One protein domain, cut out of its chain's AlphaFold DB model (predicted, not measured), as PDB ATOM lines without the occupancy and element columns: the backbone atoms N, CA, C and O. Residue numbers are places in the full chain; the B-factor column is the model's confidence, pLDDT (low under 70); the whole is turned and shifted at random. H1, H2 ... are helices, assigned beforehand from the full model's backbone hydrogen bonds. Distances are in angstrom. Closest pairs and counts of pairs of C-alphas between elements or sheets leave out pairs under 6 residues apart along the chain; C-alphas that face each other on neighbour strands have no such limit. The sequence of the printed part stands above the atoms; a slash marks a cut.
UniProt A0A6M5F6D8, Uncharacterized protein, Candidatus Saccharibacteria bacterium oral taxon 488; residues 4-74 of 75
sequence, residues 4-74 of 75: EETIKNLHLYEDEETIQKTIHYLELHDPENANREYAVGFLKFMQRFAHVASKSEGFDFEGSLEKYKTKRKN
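AT A GLANCE: This is residues 4 to 74 of the 75 residues of an uncharacterized protein of Candidatus Saccharibacteria bacterium oral taxon 488 (UniProt A0A6M5F6D8). Look for one long helix, H3, in the middle, with H2 crossing it near its first end and the short H1 packing on its later part. H4 folds back past H3 on the side away from H1, only loosely approaching it. The printed part has 71 residues with four named helices in the order H1, H2, H3, H4 and no named strand; its class is all helix. It is compact, with a radius of gyration of the C-alphas of 12.7 A, and spans 32 by 26 by 20 A.

HOW THE PARTS SIT: Start at H1, residues 4 to 8, which touches residues 47 to 51 of H3, residues 36 to 53; their closest C-alphas, Ile 7 and Gln 47, are 7.0 A apart. Next comes H2, residues 16 to 29, which is apart from H1. H2 touches H3 at residues 36 to 43 of H3 alone, about perpendicular at 88 degrees; the closest C-alphas, Thr 22 and Ala 39, are 5.7 A apart. Last, find H4, residues 61 to 73, close to H3 but not clearly touching: the closest C-alphas, Phe 49 and Phe 61, are 7.7 A apart. H3 and H4 run opposite ways at a shallow tilt of 29 degrees. H4 is apart from H1 and H2. In H2, H3 and H4 every O i to N i+4 pair is within hydrogen-bond range; in H1 0 of 1 is, and 0 of 2 O i to N i+3 pairs.

IN THESE COORDINATES: Find C-alpha 4 at (47.078, 10.323, 18.453), where H1 begins. H2 runs 19.9 A from first to last C-alpha. H3 begins at C-alpha 36, (26.016, 26.754, 18.864), and runs 25.2 A. H4 runs 18.9 A to C-alpha 73 at (34.446, 39.307, 13.239).

THE WHOLE: The C-alphas farthest apart, Glu 5 and Asn 74, are 34.5 A apart. The printed part has no cut, and its three links are short. Confidence is under 70 at residues 4 to 10, 56 to 59 and 72 to 74.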
ATOM      1  N   GLU A   4      47.399   9.720  19.746       52.31
ATOM      2  CA  GLU A   4      47.078  10.323  18.453       52.31
ATOM      3  C   GLU A   4      45.784   9.773  17.819       52.31
ATOM      4  O   GLU A   4      45.142  10.471  17.034       52.31
ATOM      5  N   GLU A   5      45.396   8.537  18.141       52.75
ATOM      6  CA  GLU A   5      44.190   7.878  17.622       52.75
ATOM      7  C   GLU A   5      42.956   8.224  18.467       52.75
ATOM      8  O   GLU A   5      41.857   8.395  17.940       52.75
ATOM      9  N   THR A   6      43.147   8.433  19.773       55.09
ATOM     10  CA  THR A   6      42.078   8.824  20.701       55.09
ATOM     11  C   THR A   6      41.580  10.247  20.428       55.09
ATOM     12  O   THR A   6      40.376  10.475  20.408       55.09
ATOM     13  N   ILE A   7      42.470  11.201  20.122       57.09
ATOM     14  CA  ILE A   7      42.088  12.601  19.832       57.09
ATOM     15  C   ILE A   7      41.408  12.748  18.457       57.09
ATOM     16  O   ILE A   7      40.503  13.568  18.286       57.09
ATOM     17  N   LYS A   8      41.817  11.949  17.460       55.84
ATOM     18  CA  LYS A   8      41.257  12.017  16.096       55.84
ATOM     19  C   LYS A   8      39.795  11.568  16.033       55.84
ATOM     20  O   LYS A   8      39.038  12.151  15.265       55.84
ATOM     21  N   ASN A   9      39.398  10.608  16.864       58.72
ATOM     22  CA  ASN A   9      38.081   9.967  16.786       58.72
ATOM     23  C   ASN A   9      37.005  10.583  17.688       58.72
ATOM     24  O   ASN A   9      35.864  10.135  17.654       58.72
ATOM     25  N   LEU A  10      37.326  11.594  18.500       67.81
ATOM     26  CA  LEU A  10      36.377  12.087  19.501       67.81
ATOM     27  C   LEU A  10      35.208  12.905  18.931       67.81
ATOM     28  O   LEU A  10      34.283  13.150  19.689       67.81
ATOM     29  N   HIS A  11      35.231  13.317  17.649       72.94
ATOM     30  CA  HIS A  11      34.149  14.045  16.946       72.94
ATOM     31  C   HIS A  11      33.324  14.992  17.847       72.94
ATOM     32  O   HIS A  11      32.110  15.098  17.721       72.94
ATOM     33  N   LEU A  12      33.984  15.707  18.769       78.19
ATOM     34  CA  LEU A  12      33.319  16.390  19.893       78.19
ATOM     35  C   LEU A  12      32.336  17.469  19.438       78.19
ATOM     36  O   LEU A  12      31.425  17.848  20.159       78.19
ATOM     37  N   TYR A  13      32.534  17.964  18.219       80.88
ATOM     38  CA  TYR A  13      31.687  18.946  17.563       80.88
ATOM     39  C   TYR A  13      30.377  18.359  16.992       80.88
ATOM     40  O   TYR A  13      29.591  19.113  16.419       80.88
ATOM     41  N   GLU A  14      30.162  17.044  17.088       84.44
ATOM     42  CA  GLU A  14      28.919  16.329  16.740       84.44
ATOM     43  C   GLU A  14      28.152  15.872  17.990       84.44
ATOM     44  O   GLU A  14      26.952  15.615  17.909       84.44
ATOM     45  N   ASP A  15      28.823  15.813  19.144       90.31
ATOM     46  CA  ASP A  15      28.221  15.441  20.420       90.31
ATOM     47  C   ASP A  15      27.479  16.631  21.045       90.31
ATOM     48  O   ASP A  15      28.083  17.618  21.470       90.31
ATOM     49  N   GLU A  16      26.148  16.545  21.106       91.69
ATOM     50  CA  GLU A  16      25.315  17.658  21.572       91.69
ATOM     51  C   GLU A  16      25.580  17.999  23.046       91.69
ATOM     52  O   GLU A  16      25.580  19.175  23.401       91.69
ATOM     53  N   GLU A  17      25.892  17.020  23.902       92.69
ATOM     54  CA  GLU A  17      26.237  17.287  25.304       92.69
ATOM     55  C   GLU A  17      27.518  18.134  25.414       92.69
ATOM     56  O   GLU A  17      27.571  19.117  26.163       92.69
ATOM     57  N   THR A  18      28.545  17.801  24.635       92.62
ATOM     58  CA  THR A  18      29.808  18.545  24.586       92.62
ATOM     59  C   THR A  18      29.628  19.933  23.982       92.62
ATOM     60  O   THR A  18      30.211  20.903  24.482       92.62
ATOM     61  N   ILE A  19      28.790  20.066  22.953       94.38
ATOM     62  CA  ILE A  19      28.430  21.369  22.383       94.38
ATOM     63  C   ILE A  19      27.770  22.246  23.451       94.38
ATOM     64  O   ILE A  19      28.194  23.386  23.627       94.38
ATOM     65  N   GLN A  20      26.809  21.724  24.217       96.00
ATOM     66  CA  GLN A  20      26.139  22.487  25.276       96.00
ATOM     67  C   GLN A  20      27.098  22.894  26.401       96.00
ATOM     68  O   GLN A  20      27.092  24.048  26.827       96.00
ATOM     69  N   LYS A  21      27.994  21.999  26.837       95.25
ATOM     70  CA  LYS A  21      29.048  22.352  27.809       95.25
ATOM     71  C   LYS A  21      29.977  23.445  27.279       95.25
ATOM     72  O   LYS A  21      30.397  24.315  28.037       95.25
ATOM     73  N   THR A  22      30.276  23.416  25.984       94.75
ATOM     74  CA  THR A  22      31.101  24.440  25.333       94.75
ATOM     75  C   THR A  22      30.365  25.773  25.248       94.75
ATOM     76  O   THR A  22      30.968  26.803  25.524       94.75
ATOM     77  N   ILE A  23      29.068  25.772  24.930       96.75
ATOM     78  CA  ILE A  23      28.237  26.983  24.987       96.75
ATOM     79  C   ILE A  23      28.269  27.555  26.404       96.75
ATOM     80  O   ILE A  23      28.587  28.727  26.561       96.75
ATOM     81  N   HIS A  24      28.060  26.727  27.431       96.44
ATOM     82  CA  HIS A  24      28.098  27.181  28.819       96.44
ATOM     83  C   HIS A  24      29.455  27.777  29.224       96.44
ATOM     84  O   HIS A  24      29.526  28.804  29.894       96.44
ATOM     85  N   TYR A  25      30.555  27.173  28.771       94.56
ATOM     86  CA  TYR A  25      31.884  27.757  28.939       94.56
ATOM     87  C   TYR A  25      31.984  29.145  28.280       94.56
ATOM     88  O   TYR A  25      32.500  30.087  28.884       94.56
ATOM     89  N   LEU A  26      31.465  29.302  27.062       94.75
ATOM     90  CA  LEU A  26      31.474  30.582  26.353       94.75
ATOM     91  C   LEU A  26      30.584  31.627  27.033       94.75
ATOM     92  O   LEU A  26      30.980  32.782  27.095       94.75
ATOM     93  N   GLU A  27      29.446  31.254  27.618       95.38
ATOM     94  CA  GLU A  27      28.601  32.187  28.384       95.38
ATOM     95  C   GLU A  27      29.379  32.883  29.513       95.38
ATOM     96  O   GLU A  27      29.125  34.046  29.820       95.38
ATOM     97  N   LEU A  28      30.350  32.187  30.113       95.31
ATOM     98  CA  LEU A  28      31.161  32.699  31.220       95.31
ATOM     99  C   LEU A  28      32.390  33.502  30.762       95.31
ATOM    100  O   LEU A  28      32.866  34.359  31.507       95.31
ATOM    101  N   HIS A  29      32.925  33.217  29.570       90.38
ATOM    102  CA  HIS A  29      34.245  33.703  29.141       90.38
ATOM    103  C   HIS A  29      34.248  34.513  27.833       90.38
ATOM    104  O   HIS A  29      35.158  35.314  27.622       90.38
ATOM    105  N   ASP A  30      33.266  34.311  26.959       91.06
ATOM    106  CA  ASP A  30      33.109  34.963  25.651       91.06
ATOM    107  C   ASP A  30      31.607  35.049  25.276       91.06
ATOM    108  O   ASP A  30      31.161  34.430  24.303       91.06
ATOM    109  N   PRO A  31      30.785  35.764  26.078       93.94
ATOM    110  CA  PRO A  31      29.324  35.712  25.982       93.94
ATOM    111  C   PRO A  31      28.781  36.219  24.641       93.94
ATOM    112  O   PRO A  31      27.734  35.758  24.193       93.94
ATOM    113  N   GLU A  32      29.499  37.118  23.961       93.44
ATOM    114  CA  GLU A  32      29.134  37.598  22.618       93.44
ATOM    115  C   GLU A  32      29.141  36.467  21.574       93.44
ATOM    116  O   GLU A  32      28.426  36.529  20.573       93.44
ATOM    117  N   ASN A  33      29.919  35.412  21.824       92.12
ATOM    118  CA  ASN A  33      30.079  34.260  20.947       92.12
ATOM    119  C   ASN A  33      29.463  32.974  21.521       92.12
ATOM    120  O   ASN A  33      29.678  31.898  20.962       92.12
ATOM    121  N   ALA A  34      28.681  33.050  22.603       94.44
ATOM    122  CA  ALA A  34      28.065  31.899  23.270       94.44
ATOM    123  C   ALA A  34      26.869  31.323  22.488       94.44
ATOM    124  O   ALA A  34      25.731  31.285  22.947       94.44
ATOM    125  N   ASN A  35      27.124  30.877  21.262       95.25
ATOM    126  CA  ASN A  35      26.142  30.256  20.389       95.25
ATOM    127  C   ASN A  35      26.662  28.930  19.830       95.25
ATOM    128  O   ASN A  35      27.864  28.654  19.796       95.25
ATOM    129  N   ARG A  36      25.726  28.103  19.360       95.00
ATOM    130  CA  ARG A  36      26.016  26.754  18.864       95.00
ATOM    131  C   ARG A  36      27.014  26.746  17.710       95.00
ATOM    132  O   ARG A  36      27.886  25.885  17.663       95.00
ATOM    133  N   GLU A  37      26.891  27.685  16.777       94.44
ATOM    134  CA  GLU A  37      27.757  27.743  15.600       94.44
ATOM    135  C   GLU A  37      29.217  27.996  15.994       94.44
ATOM    136  O   GLU A  37      30.127  27.299  15.535       94.44
ATOM    137  N   TYR A  38      29.436  28.949  16.899       93.81
ATOM    138  CA  TYR A  38      30.761  29.246  17.417       93.81
ATOM    139  C   TYR A  38      31.296  28.105  18.285       93.81
ATOM    140  O   TYR A  38      32.438  27.705  18.095       93.81
ATOM    141  N   ALA A  39      30.479  27.508  19.158       94.00
ATOM    142  CA  ALA A  39      30.880  26.359  19.973       94.00
ATOM    143  C   ALA A  39      31.355  25.171  19.114       94.00
ATOM    144  O   ALA A  39      32.416  24.596  19.365       94.00
ATOM    145  N   VAL A  40      30.632  24.852  18.036       93.69
ATOM    146  CA  VAL A  40      31.029  23.820  17.061       93.69
ATOM    147  C   VAL A  40      32.347  24.188  16.371       93.69
ATOM    148  O   VAL A  40      33.229  23.339  16.210       93.69
ATOM    149  N   GLY A  41      32.508  25.448  15.959       91.69
ATOM    150  CA  GLY A  41      33.748  25.942  15.357       91.69
ATOM    151  C   GLY A  41      34.942  25.873  16.314       91.69
ATOM    152  O   GLY A  41      36.020  25.422  15.923       91.69
ATOM    153  N   PHE A  42      34.728  26.251  17.571       91.06
ATOM    154  CA  PHE A  42      35.710  26.212  18.644       91.06
ATOM    155  C   PHE A  42      36.162  24.777  18.931       91.06
ATOM    156  O   PHE A  42      37.360  24.509  18.980       91.06
ATOM    157  N   LEU A  43      35.238  23.816  19.004       91.50
ATOM    158  CA  LEU A  43      35.571  22.399  19.188       91.50
ATOM    159  C   LEU A  43      36.398  21.834  18.022       91.50
ATOM    160  O   LEU A  43      37.384  21.129  18.245       91.50
ATOM    161  N   LYS A  44      36.072  22.197  16.774       89.69
ATOM    162  CA  LYS A  44      36.886  21.834  15.596       89.69
ATOM    163  C   LYS A  44      38.286  22.451  15.651       89.69
ATOM    164  O   LYS A  44      39.259  21.805  15.259       89.69
ATOM    165  N   PHE A  45      38.397  23.693  16.122       87.69
ATOM    166  CA  PHE A  45      39.685  24.348  16.349       87.69
ATOM    167  C   PHE A  45      40.491  23.616  17.428       87.69
ATOM    168  O   PHE A  45      41.644  23.267  17.178       87.69
ATOM    169  N   MET A  46      39.878  23.290  18.568       86.12
ATOM    170  CA  MET A  46      40.523  22.569  19.669       86.12
ATOM    171  C   MET A  46      41.006  21.176  19.258       86.12
ATOM    172  O   MET A  46      42.099  20.766  19.644       86.12
ATOM    173  N   GLN A  47      40.256  20.466  18.411       82.94
ATOM    174  CA  GLN A  47      40.692  19.177  17.870       82.94
ATOM    175  C   GLN A  47      41.953  19.314  17.000       82.94
ATOM    176  O   GLN A  47      42.887  18.517  17.113       82.94
ATOM    177  N   ARG A  48      42.015  20.349  16.150       81.31
ATOM    178  CA  ARG A  48      43.218  20.657  15.356       81.31
ATOM    179  C   ARG A  48      44.377  21.090  16.248       81.31
ATOM    180  O   ARG A  48      45.504  20.668  16.011       81.31
ATOM    181  N   PHE A  49      44.099  21.885  17.279       79.38
ATOM    182  CA  PHE A  49      45.090  22.325  18.252       79.38
ATOM    183  C   PHE A  49      45.729  21.139  18.977       79.38
ATOM    184  O   PHE A  49      46.948  21.009  18.955       79.38
ATOM    185  N   ALA A  50      44.923  20.235  19.536       76.94
ATOM    186  CA  ALA A  50      45.417  19.054  20.237       76.94
ATOM    187  C   ALA A  50      46.309  18.177  19.337       76.94
ATOM    188  O   ALA A  50      47.313  17.639  19.798       76.94
ATOM    189  N   HIS A  51      45.998  18.091  18.038       76.19
ATOM    190  CA  HIS A  51      46.826  17.386  17.058       76.19
ATOM    191  C   HIS A  51      48.177  18.061  16.768       76.19
ATOM    192  O   HIS A  51      49.166  17.376  16.517       76.19
ATOM    193  N   VAL A  52      48.230  19.395  16.738       74.44
ATOM    194  CA  VAL A  52      49.475  20.136  16.467       74.44
ATOM    195  C   VAL A  52      50.346  20.217  17.721       74.44
ATOM    196  O   VAL A  52      51.559  20.011  17.646       74.44
ATOM    197  N   ALA A  53      49.730  20.447  18.880       74.31
ATOM    198  CA  ALA A  53      50.409  20.485  20.168       74.31
ATOM    199  C   ALA A  53      51.011  19.121  20.543       74.31
ATOM    200  O   ALA A  53      52.089  19.078  21.124       74.31
ATOM    201  N   SER A  54      50.393  18.000  20.143       70.50
ATOM    202  CA  SER A  54      50.988  16.669  20.346       70.50
ATOM    203  C   SER A  54      52.222  16.396  19.476       70.50
ATOM    204  O   SER A  54      52.923  15.413  19.708       70.50
ATOM    205  N   LYS A  55      52.499  17.244  18.474       74.38
ATOM    206  CA  LYS A  55      53.592  17.072  17.503       74.38
ATOM    207  C   LYS A  55      54.698  18.119  17.592       74.38
ATOM    208  O   LYS A  55      55.733  17.935  16.956       74.38
ATOM    209  N   SER A  56      54.493  19.214  18.320       65.88
ATOM    210  CA  SER A  56      55.474  20.298  18.413       65.88
ATOM    211  C   SER A  56      55.511  20.922  19.804       65.88
ATOM    212  O   SER A  56      54.500  21.409  20.306       65.88
ATOM    213  N   GLU A  57      56.699  20.945  20.414       64.00
ATOM    214  CA  GLU A  57      56.967  21.782  21.583       64.00
ATOM    215  C   GLU A  57      57.065  23.249  21.122       64.00
ATOM    216  O   GLU A  57      57.814  23.563  20.198       64.00
ATOM    217  N   GLY A  58      56.288  24.152  21.737       65.75
ATOM    218  CA  GLY A  58      56.351  25.599  21.470       65.75
ATOM    219  C   GLY A  58      55.295  26.180  20.518       65.75
ATOM    220  O   GLY A  58      55.496  27.273  19.992       65.75
ATOM    221  N   PHE A  59      54.174  25.491  20.276       69.94
ATOM    222  CA  PHE A  59      53.085  26.039  19.458       69.94
ATOM    223  C   PHE A  59      52.358  27.213  20.147       69.94
ATOM    224  O   PHE A  59      51.906  27.096  21.285       69.94
ATOM    225  N   ASP A  60      52.192  28.326  19.424       78.19
ATOM    226  CA  ASP A  60      51.509  29.537  19.895       78.19
ATOM    227  C   ASP A  60      49.976  29.380  19.851       78.19
ATOM    228  O   ASP A  60      49.312  29.624  18.831       78.19
ATOM    229  N   PHE A  61      49.413  28.928  20.977       75.88
ATOM    230  CA  PHE A  61      47.968  28.789  21.161       75.88
ATOM    231  C   PHE A  61      47.249  30.136  21.094       75.88
ATOM    232  O   PHE A  61      46.231  30.254  20.411       75.88
ATOM    233  N   GLU A  62      47.779  31.142  21.784       80.06
ATOM    234  CA  GLU A  62      47.132  32.442  21.937       80.06
ATOM    235  C   GLU A  62      47.034  33.155  20.588       80.06
ATOM    236  O   GLU A  62      45.938  33.528  20.164       80.06
ATOM    237  N   GLY A  63      48.130  33.211  19.827       82.75
ATOM    238  CA  GLY A  63      48.113  33.774  18.478       82.75
ATOM    239  C   GLY A  63      47.219  32.994  17.507       82.75
ATOM    240  O   GLY A  63      46.628  33.578  16.595       82.75
ATOM    241  N   SER A  64      47.069  31.680  17.693       80.19
ATOM    242  CA  SER A  64      46.151  30.864  16.886       80.19
ATOM    243  C   SER A  64      44.683  31.138  17.218       80.19
ATOM    244  O   SER A  64      43.853  31.225  16.306       80.19
ATOM    245  N   LEU A  65      44.367  31.313  18.500       81.81
ATOM    246  CA  LEU A  65      43.027  31.640  18.975       81.81
ATOM    247  C   LEU A  65      42.614  33.054  18.550       81.81
ATOM    248  O   LEU A  65      41.506  33.244  18.050       81.81
ATOM    249  N   GLU A  66      43.510  34.033  18.662       84.62
ATOM    250  CA  GLU A  66      43.245  35.410  18.235       84.62
ATOM    251  C   GLU A  66      42.980  35.509  16.729       84.62
ATOM    252  O   GLU A  66      42.043  36.187  16.291       84.62
ATOM    253  N   LYS A  67      43.729  34.761  15.907       83.75
ATOM    254  CA  LYS A  67      43.453  34.660  14.462       83.75
ATOM    255  C   LYS A  67      42.080  34.056  14.178       83.75
ATOM    256  O   LYS A  67      41.387  34.534  13.280       83.75
ATOM    257  N   TYR A  68      41.685  33.021  14.921       81.94
ATOM    258  CA  TYR A  68      40.363  32.407  14.791       81.94
ATOM    259  C   TYR A  68      39.244  33.406  15.128       81.94
ATOM    260  O   TYR A  68      38.340  33.602  14.312       81.94
ATOM    261  N   LYS A  69      39.351  34.096  16.270       80.31
ATOM    262  CA  LYS A  69      38.394  35.124  16.709       80.31
ATOM    263  C   LYS A  69      38.289  36.284  15.719       80.31
ATOM    264  O   LYS A  69      37.190  36.689  15.351       80.31
ATOM    265  N   THR A  70      39.426  36.791  15.239       79.81
ATOM    266  CA  THR A  70      39.478  37.929  14.304       79.81
ATOM    267  C   THR A  70      38.842  37.590  12.963       79.81
ATOM    268  O   THR A  70      38.112  38.402  12.401       79.81
ATOM    269  N   LYS A  71      39.079  36.378  12.445       74.31
ATOM    270  CA  LYS A  71      38.510  35.952  11.162       74.31
ATOM    271  C   LYS A  71      36.977  35.933  11.187       74.31
ATOM    272  O   LYS A  71      36.372  36.294  10.193       74.31
ATOM    273  N   ARG A  72      36.370  35.576  12.325       67.62
ATOM    274  CA  ARG A  72      34.908  35.532  12.516       67.62
ATOM    275  C   ARG A  72      34.252  36.905  12.674       67.62
ATOM    276  O   ARG A  72      33.073  37.016  12.396       67.62
ATOM    277  N   LYS A  73      34.982  37.935  13.119       63.84
ATOM    278  CA  LYS A  73      34.446  39.307  13.239       63.84
ATOM    279  C   LYS A  73      34.331  40.043  11.896       63.84
ATOM    280  O   LYS A  73      33.708  41.095  11.850       63.84
ATOM    281  N   ASN A  74      34.971  39.524  10.847       58.09
ATOM    282  CA  ASN A  74      35.019  40.140   9.518       58.09
ATOM    283  C   ASN A  74      34.085  39.467   8.490       58.09
ATOM    284  O   ASN A  74      34.076  39.911   7.343       58.09
TER     285      ASN A  74